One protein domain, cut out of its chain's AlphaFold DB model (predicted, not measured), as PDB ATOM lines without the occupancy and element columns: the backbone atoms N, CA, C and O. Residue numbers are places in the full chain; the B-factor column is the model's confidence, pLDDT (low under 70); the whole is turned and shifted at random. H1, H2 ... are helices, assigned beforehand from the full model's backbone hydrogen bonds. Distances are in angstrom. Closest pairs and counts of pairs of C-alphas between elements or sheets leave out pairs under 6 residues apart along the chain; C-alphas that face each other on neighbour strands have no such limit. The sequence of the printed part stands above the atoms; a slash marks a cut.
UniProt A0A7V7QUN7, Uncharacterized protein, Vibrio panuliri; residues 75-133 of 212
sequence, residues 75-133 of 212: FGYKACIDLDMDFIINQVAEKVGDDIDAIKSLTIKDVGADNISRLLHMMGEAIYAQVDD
ATOM      1  N   PHE A  75     115.670 166.660 174.652       80.56
ATOM      2  CA  PHE A  75     116.883 167.262 174.083       80.56
ATOM      3  C   PHE A  75     116.901 167.178 172.559       80.56
ATOM      4  O   PHE A  75     117.247 168.164 171.907       80.56
ATOM      5  N   GLY A  76     116.485 166.042 171.999       82.44
ATOM      6  CA  GLY A  76     116.344 165.873 170.562       82.44
ATOM      7  C   GLY A  76     115.334 166.854 169.973       82.44
ATOM      8  O   GLY A  76     115.665 167.592 169.048       82.44
ATOM      9  N   TYR A  77     114.141 166.942 170.564       80.88
ATOM     10  CA  TYR A  77     113.114 167.906 170.166       80.88
ATOM     11  C   TYR A  77     113.647 169.340 170.185       80.88
ATOM     12  O   TYR A  77     113.540 170.048 169.187       80.88
ATOM     13  N   LYS A  78     114.278 169.755 171.291       79.62
ATOM     14  CA  LYS A  78     114.843 171.100 171.438       79.62
ATOM     15  C   LYS A  78     115.922 171.389 170.392       79.62
ATOM     16  O   LYS A  78     115.940 172.488 169.852       79.62
ATOM     17  N   ALA A  79     116.804 170.430 170.108       81.38
ATOM     18  CA  ALA A  79     117.825 170.587 169.074       81.38
ATOM     19  C   ALA A  79     117.201 170.796 167.686       81.38
ATOM     20  O   ALA A  79     117.726 171.581 166.908       81.38
ATOM     21  N   CYS A  80     116.066 170.152 167.399       82.62
ATOM     22  CA  CYS A  80     115.381 170.260 166.112       82.62
ATOM     23  C   CYS A  80     114.608 171.567 165.889       82.62
ATOM     24  O   CYS A  80     114.374 171.901 164.732       82.62
ATOM     25  N   ILE A  81     114.202 172.300 166.939       79.31
ATOM     26  CA  ILE A  81     113.372 173.522 166.803       79.31
ATOM     27  C   ILE A  81     114.012 174.552 165.861       79.31
ATOM     28  O   ILE A  81     113.301 175.204 165.099       79.31
ATOM     29  N   ASP A  82     115.338 174.670 165.904       77.62
ATOM     30  CA  ASP A  82     116.090 175.681 165.155       77.62
ATOM     31  C   ASP A  82     116.754 175.123 163.880       77.62
ATOM     32  O   ASP A  82     117.468 175.848 163.183       77.62
ATOM     33  N   LEU A  83     116.543 173.839 163.561       86.50
ATOM     34  CA  LEU A  83     117.110 173.204 162.371       86.50
ATOM     35  C   LEU A  83     116.203 173.386 161.153       86.50
ATOM     36  O   LEU A  83     114.984 173.243 161.227       86.50
ATOM     37  N   ASP A  84     116.822 173.610 159.994       87.50
ATOM     38  CA  ASP A  84     116.133 173.517 158.708       87.50
ATOM     39  C   ASP A  84     115.821 172.044 158.391       87.50
ATOM     40  O   ASP A  84     116.720 171.241 158.128       87.50
ATOM     41  N   MET A  85     114.534 171.692 158.437       91.38
ATOM     42  CA  MET A  85     114.032 170.337 158.200       91.38
ATOM     43  C   MET A  85     113.324 170.181 156.847       91.38
ATOM     44  O   MET A  85     112.681 169.150 156.626       91.38
ATOM     45  N   ASP A  86     113.450 171.140 155.921       92.06
ATOM     46  CA  ASP A  86     112.704 171.140 154.653       92.06
ATOM     47  C   ASP A  86     112.908 169.853 153.844       92.06
ATOM     48  O   ASP A  86     111.988 169.350 153.203       92.06
ATOM     49  N   PHE A  87     114.095 169.247 153.909       91.19
ATOM     50  CA  PHE A  87     114.382 167.983 153.225       91.19
ATOM     51  C   PHE A  87     113.546 166.798 153.754       91.19
ATOM     52  O   PHE A  87     113.111 165.967 152.959       91.19
ATOM     53  N   ILE A  88     113.277 166.726 155.064       92.50
ATOM     54  CA  ILE A  88     112.377 165.717 155.649       92.50
ATOM     55  C   ILE A  88     110.923 166.102 155.411       92.50
ATOM     56  O   ILE A  88     110.126 165.233 155.063       92.50
ATOM     57  N   ILE A  89     110.578 167.384 155.561       93.44
ATOM     58  CA  ILE A  89     109.212 167.876 155.339       93.44
ATOM     59  C   ILE A  89     108.768 167.554 153.911       93.44
ATOM     60  O   ILE A  89     107.709 166.959 153.737       93.44
ATOM     61  N   ASN A  90     109.596 167.851 152.907       93.62
ATOM     62  CA  ASN A  90     109.305 167.542 151.508       93.62
ATOM     63  C   ASN A  90     109.165 166.029 151.278       93.62
ATOM     64  O   ASN A  90     108.205 165.596 150.643       93.62
ATOM     65  N   GLN A  91     110.048 165.206 151.858       92.00
ATOM     66  CA  GLN A  91     109.969 163.747 151.723       92.00
ATOM     67  C   GLN A  91     108.707 163.149 152.361       92.00
ATOM     68  O   GLN A  91     108.126 162.198 151.830       92.00
ATOM     69  N   VAL A  92     108.293 163.678 153.513       93.50
ATOM     70  CA  VAL A  92     107.068 163.273 154.205       93.50
ATOM     71  C   VAL A  92     105.848 163.755 153.424       93.50
ATOM     72  O   VAL A  92     104.952 162.954 153.171       93.50
ATOM     73  N   ALA A  93     105.838 165.008 152.967       94.44
ATOM     74  CA  ALA A  93     104.750 165.587 152.182       94.44
ATOM     75  C   ALA A  93     104.492 164.816 150.877       94.44
ATOM     76  O   ALA A  93     103.340 164.589 150.528       94.44
ATOM     77  N   GLU A  94     105.531 164.322 150.195       93.75
ATOM     78  CA  GLU A  94     105.370 163.440 149.025       93.75
ATOM     79  C   GLU A  94     104.623 162.133 149.339       93.75
ATOM     80  O   GLU A  94     104.020 161.533 148.449       93.75
ATOM     81  N   LYS A  95     104.666 161.673 150.594       93.06
ATOM     82  CA  LYS A  95     104.042 160.420 151.032       93.06
ATOM     83  C   LYS A  95     102.656 160.606 151.625       93.06
ATOM     84  O   LYS A  95     101.804 159.750 151.405       93.06
ATOM     85  N   VAL A  96     102.453 161.671 152.396       95.06
ATOM     86  CA  VAL A  96     101.206 161.887 153.147       95.06
ATOM     87  C   VAL A  96     100.344 163.019 152.594       95.06
ATOM     88  O   VAL A  96      99.157 163.072 152.892       95.06
ATOM     89  N   GLY A  97     100.902 163.910 151.769       92.94
ATOM     90  CA  GLY A  97     100.189 165.069 151.240       92.94
ATOM     91  C   GLY A  97      99.678 165.981 152.354       92.94
ATOM     92  O   GLY A  97     100.459 166.514 153.141       92.94
ATOM     93  N   ASP A  98      98.361 166.162 152.401       93.44
ATOM     94  CA  ASP A  98      97.640 166.945 153.405       93.44
ATOM     95  C   ASP A  98      97.156 166.119 154.615       93.44
ATOM     96  O   ASP A  98      96.696 166.698 155.602       93.44
ATOM     97  N   ASP A  99      97.298 164.789 154.592       95.25
ATOM     98  CA  ASP A  99      96.935 163.912 155.709       95.25
ATOM     99  C   ASP A  99      98.025 163.911 156.792       95.25
ATOM    100  O   ASP A  99      98.874 163.022 156.895       95.25
ATOM    101  N   ILE A 100      98.003 164.944 157.635       91.56
ATOM    102  CA  ILE A 100      98.959 165.098 158.737       91.56
ATOM    103  C   ILE A 100      98.898 163.943 159.748       91.56
ATOM    104  O   ILE A 100      99.903 163.620 160.385       91.56
ATOM    105  N   ASP A 101      97.742 163.292 159.905       94.81
ATOM    106  CA  ASP A 101      97.590 162.188 160.850       94.81
ATOM    107  C   ASP A 101      98.294 160.918 160.356       94.81
ATOM    108  O   ASP A 101      98.830 160.162 161.178       94.81
ATOM    109  N   ALA A 102      98.400 160.724 159.037       93.88
ATOM    110  CA  ALA A 102      99.145 159.614 158.445       93.88
ATOM    111  C   ALA A 102     100.642 159.621 158.810       93.88
ATOM    112  O   ALA A 102     101.261 158.552 158.849       93.88
ATOM    113  N   ILE A 103     101.220 160.778 159.180       93.44
ATOM    114  CA  ILE A 103     102.621 160.897 159.638       93.44
ATOM    115  C   ILE A 103     102.919 159.919 160.784       93.44
ATOM    116  O   ILE A 103     103.983 159.300 160.809       93.44
ATOM    117  N   LYS A 104     101.962 159.708 161.699       92.25
ATOM    118  CA  LYS A 104     102.112 158.821 162.871       92.25
ATOM    119  C   LYS A 104     102.346 157.353 162.504       92.25
ATOM    120  O   LYS A 104     102.785 156.580 163.350       92.25
ATOM    121  N   SER A 105     102.022 156.964 161.273       93.62
ATOM    122  CA  SER A 105     102.184 155.595 160.772       93.62
ATOM    123  C   SER A 105     103.436 155.392 159.915       93.62
ATOM    124  O   SER A 105     103.723 154.261 159.521       93.62
ATOM    125  N   LEU A 106     104.188 156.462 159.632       93.25
ATOM    126  CA  LEU A 106     105.402 156.383 158.827       93.25
ATOM    127  C   LEU A 106     106.504 155.607 159.545       93.25
ATOM    128  O   LEU A 106     106.697 155.700 160.757       93.25
ATOM    129  N   THR A 107     107.276 154.863 158.759       93.75
ATOM    130  CA  THR A 107     108.453 154.138 159.240       93.75
ATOM    131  C   THR A 107     109.749 154.850 158.848       93.75
ATOM    132  O   THR A 107     109.771 155.722 157.981       93.75
ATOM    133  N   ILE A 108     110.879 154.411 159.413       91.81
ATOM    134  CA  ILE A 108     112.224 154.859 158.996       91.81
ATOM    135  C   ILE A 108     112.424 154.689 157.483       91.81
ATOM    136  O   ILE A 108     113.048 155.527 156.838       91.81
ATOM    137  N   LYS A 109     111.872 153.620 156.898       91.31
ATOM    138  CA  LYS A 109     111.953 153.365 155.456       91.31
ATOM    139  C   LYS A 109     111.190 154.414 154.646       91.31
ATOM    140  O   LYS A 109     111.591 154.714 153.526       91.31
ATOM    141  N   ASP A 110     110.110 154.955 155.198       91.69
ATOM    142  CA  ASP A 110     109.307 155.978 154.541       91.69
ATOM    143  C   ASP A 110     109.966 157.349 154.590       91.69
ATOM    144  O   ASP A 110     109.966 158.064 153.600       91.69
ATOM    145  N   VAL A 111     110.588 157.704 155.708       90.62
ATOM    146  CA  VAL A 111     111.325 158.972 155.805       90.62
ATOM    147  C   VAL A 111     112.674 158.895 155.071       90.62
ATOM    148  O   VAL A 111     113.170 159.893 154.551       90.62
ATOM    149  N   GLY A 112     113.253 157.695 154.987       92.00
ATOM    150  CA  GLY A 112     114.566 157.435 154.407       92.00
ATOM    151  C   GLY A 112     115.661 157.477 155.471       92.00
ATOM    152  O   GLY A 112     115.817 158.461 156.196       92.00
ATOM    153  N   ALA A 113     116.453 156.404 155.554       92.06
ATOM    154  CA  ALA A 113     117.525 156.287 156.545       92.06
ATOM    155  C   ALA A 113     118.585 157.393 156.394       92.06
ATOM    156  O   ALA A 113     119.073 157.900 157.400       92.06
ATOM    157  N   ASP A 114     118.883 157.815 155.161       92.88
ATOM    158  CA  ASP A 114     119.849 158.884 154.886       92.88
ATOM    159  C   ASP A 114     119.355 160.248 155.380       92.88
ATOM    160  O   ASP A 114     120.123 161.006 155.969       92.88
ATOM    161  N   ASN A 115     118.058 160.538 155.221       91.62
ATOM    162  CA  ASN A 115     117.449 161.763 155.738       91.62
ATOM    163  C   ASN A 115     117.474 161.783 157.270       91.62
ATOM    164  O   ASN A 115     117.851 162.786 157.873       91.62
ATOM    165  N   ILE A 116     117.142 160.661 157.912       91.94
ATOM    166  CA  ILE A 116     117.212 160.542 159.375       91.94
ATOM    167  C   ILE A 116     118.661 160.680 159.860       91.94
ATOM    168  O   ILE A 116     118.919 161.412 160.809       91.94
ATOM    169  N   SER A 117     119.617 160.030 159.194       92.88
ATOM    170  CA  SER A 117     121.046 160.133 159.518       92.88
ATOM    171  C   SER A 117     121.556 161.572 159.391       92.88
ATOM    172  O   SER A 117     122.234 162.074 160.286       92.88
ATOM    173  N   ARG A 118     121.161 162.274 158.320       93.12
ATOM    174  CA  ARG A 118     121.464 163.696 158.126       93.12
ATOM    175  C   ARG A 118     120.901 164.550 159.259       93.12
ATOM    176  O   ARG A 118     121.636 165.372 159.799       93.12
ATOM    177  N   LEU A 119     119.639 164.344 159.642       92.12
ATOM    178  CA  LEU A 119     119.035 165.061 160.764       92.12
ATOM    179  C   LEU A 119     119.801 164.797 162.065       92.12
ATOM    180  O   LEU A 119     120.146 165.742 162.762       92.12
ATOM    181  N   LEU A 120     120.138 163.539 162.363       91.62
ATOM    182  CA  LEU A 120     120.916 163.183 163.554       91.62
ATOM    183  C   LEU A 120     122.303 163.838 163.564       91.62
ATOM    184  O   LEU A 120     122.782 164.233 164.626       91.62
ATOM    185  N   HIS A 121     122.941 163.985 162.401       90.94
ATOM    186  CA  HIS A 121     124.206 164.706 162.286       90.94
ATOM    187  C   HIS A 121     124.038 166.196 162.610       90.94
ATOM    188  O   HIS A 121     124.759 166.718 163.457       90.94
ATOM    189  N   MET A 122     123.026 166.844 162.021       91.06
ATOM    190  CA  MET A 122     122.692 168.248 162.293       91.06
ATOM    191  C   MET A 122     122.334 168.475 163.770       91.06
ATOM    192  O   MET A 122     122.765 169.453 164.373       91.06
ATOM    193  N   MET A 123     121.593 167.547 164.383       89.75
ATOM    194  CA  MET A 123     121.299 167.571 165.818       89.75
ATOM    195  C   MET A 123     122.572 167.433 166.655       89.75
ATOM    196  O   MET A 123     122.716 168.130 167.655       89.75
ATOM    197  N   GLY A 124     123.497 166.557 166.255       86.50
ATOM    198  CA  GLY A 124     124.793 166.408 166.910       86.50
ATOM    199  C   GLY A 124     125.573 167.720 166.929       86.50
ATOM    200  O   GLY A 124     126.003 168.155 167.995       86.50
ATOM    201  N   GLU A 125     125.690 168.387 165.778       86.44
ATOM    202  CA  GLU A 125     126.327 169.706 165.666       86.44
ATOM    203  C   GLU A 125     125.618 170.763 166.528       86.44
ATOM    204  O   GLU A 125     126.270 171.499 167.272       86.44
ATOM    205  N   ALA A 126     124.282 170.798 166.500       83.25
ATOM    206  CA  ALA A 126     123.487 171.737 167.290       83.25
ATOM    207  C   ALA A 126     123.635 171.522 168.806       83.25
ATOM    208  O   ALA A 126     123.667 172.490 169.564       83.25
ATOM    209  N   ILE A 127     123.756 170.274 169.269       79.88
ATOM    210  CA  ILE A 127     123.981 169.965 170.687       79.88
ATOM    211  C   ILE A 127     125.338 170.502 171.143       79.88
ATOM    212  O   ILE A 127     125.405 171.115 172.206       79.88
ATOM    213  N   TYR A 128     126.399 170.333 170.348       74.50
ATOM    214  CA  TYR A 128     127.703 170.917 170.681       74.50
ATOM    215  C   TYR A 128     127.636 172.447 170.751       74.50
ATOM    216  O   TYR A 128     128.147 173.028 171.705       74.50
ATOM    217  N   ALA A 129     126.907 173.089 169.835       67.81
ATOM    218  CA  ALA A 129     126.682 174.534 169.882       67.81
ATOM    219  C   ALA A 129     125.887 174.996 171.124       67.81
ATOM    220  O   ALA A 129     126.079 176.117 171.580       67.81
ATOM    221  N   GLN A 130     125.021 174.149 171.696       65.31
ATOM    222  CA  GLN A 130     124.307 174.440 172.951       65.31
ATOM    223  C   GLN A 130     125.155 174.207 174.210       65.31
ATOM    224  O   GLN A 130     124.856 174.780 175.256       65.31
ATOM    225  N   VAL A 131     126.180 173.351 174.147       58.75
ATOM    226  CA  VAL A 131     127.160 173.191 175.239       58.75
ATOM    227  C   VAL A 131     128.073 174.420 175.312       58.75
ATOM    228  O   VAL A 131     128.443 174.839 176.408       58.75
ATOM    229  N   ASP A 132     128.341 175.040 174.162       47.94
ATOM    230  CA  ASP A 132     129.064 176.304 174.012       47.94
ATOM    231  C   ASP A 132     128.153 177.538 174.142       47.94
ATOM    232  O   ASP A 132     128.364 178.528 173.440       47.94
ATOM    233  N   ASP A 133     127.161 177.524 175.044       46.50
ATOM    234  CA  ASP A 133     126.389 178.727 175.402       46.50
ATOM    235  C   ASP A 133     127.318 179.705 176.158       46.50
ATOM    236  O   ASP A 133     127.244 179.910 177.373       46.50
TER     237      ASP A 133
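What this domain is: This is residues 75 to 133 of the 212 residues of an uncharacterized protein of Vibrio panuliri (UniProt A0A7V7QUN7). Two groups of helices stand nearly end to end. In one, the short H1 packs crosswise on the later part of the long H5; in the other, the short H4 packs on H2, with H3 at the far end, and the groups come close where H2 and H5 begin. The printed part has 59 residues with five named helices, H1 to H5 in chain order, and no named strand, an all helix class. It is only just loose, close to compact, with a radius of gyration of the C-alphas of 12.8 A and spans of 39 by 19 by 17 A.

Where its parts are: H1, residues 75 to 80, begins with C-alpha 75 at (116.883, 167.262, 174.083) and is 8.6 A long. H2, residues 86 to 96, is 14.8 A long. H3, residues 100 to 105, is 10.2 A long, and H4, residues 108 to 111, is 5.3 A long. H5, residues 113 to 131, is 27.0 A long and ends with C-alpha 131 at (127.160, 173.191, 175.239).

How they stand to each other: H1 touches H5, which meets it with residues 123 to 127 alone; the closest C-alphas, of Ala 79 and Met 123, are 5.6 A apart, and the lines are only just about perpendicular at 72 degrees. H2 and H5 are close but not clearly touching, the closest C-alphas those of Ile 88 and Asn 115 at 6.4 A; they run opposite ways at a steep tilt of 38 degrees. H2 touches H4, closest at the C-alphas of Val 92 and Val 111, 6.3 A. H2 and H3 only just touch, with 3 pairs of C-alphas within 8 A. H3 and H5 are apart. Every O i to N i+4 pair is within hydrogen-bond range in H1 and H5, 6 of 7 in H2 and 0 of 2 in H3, where 3 of 3 O i to N i+3 pairs are; H4 is too short for an O i to N i+4 pair.

The domain as a whole: The outline is only just a rod, and the C-alphas farthest apart, of Asp 99 and Asp 132, are 39.0 A apart. The printed part has no cut, and the four links are tight. Mean pLDDT of the printed part is 86.9, and residues 129 to 133 are under 70.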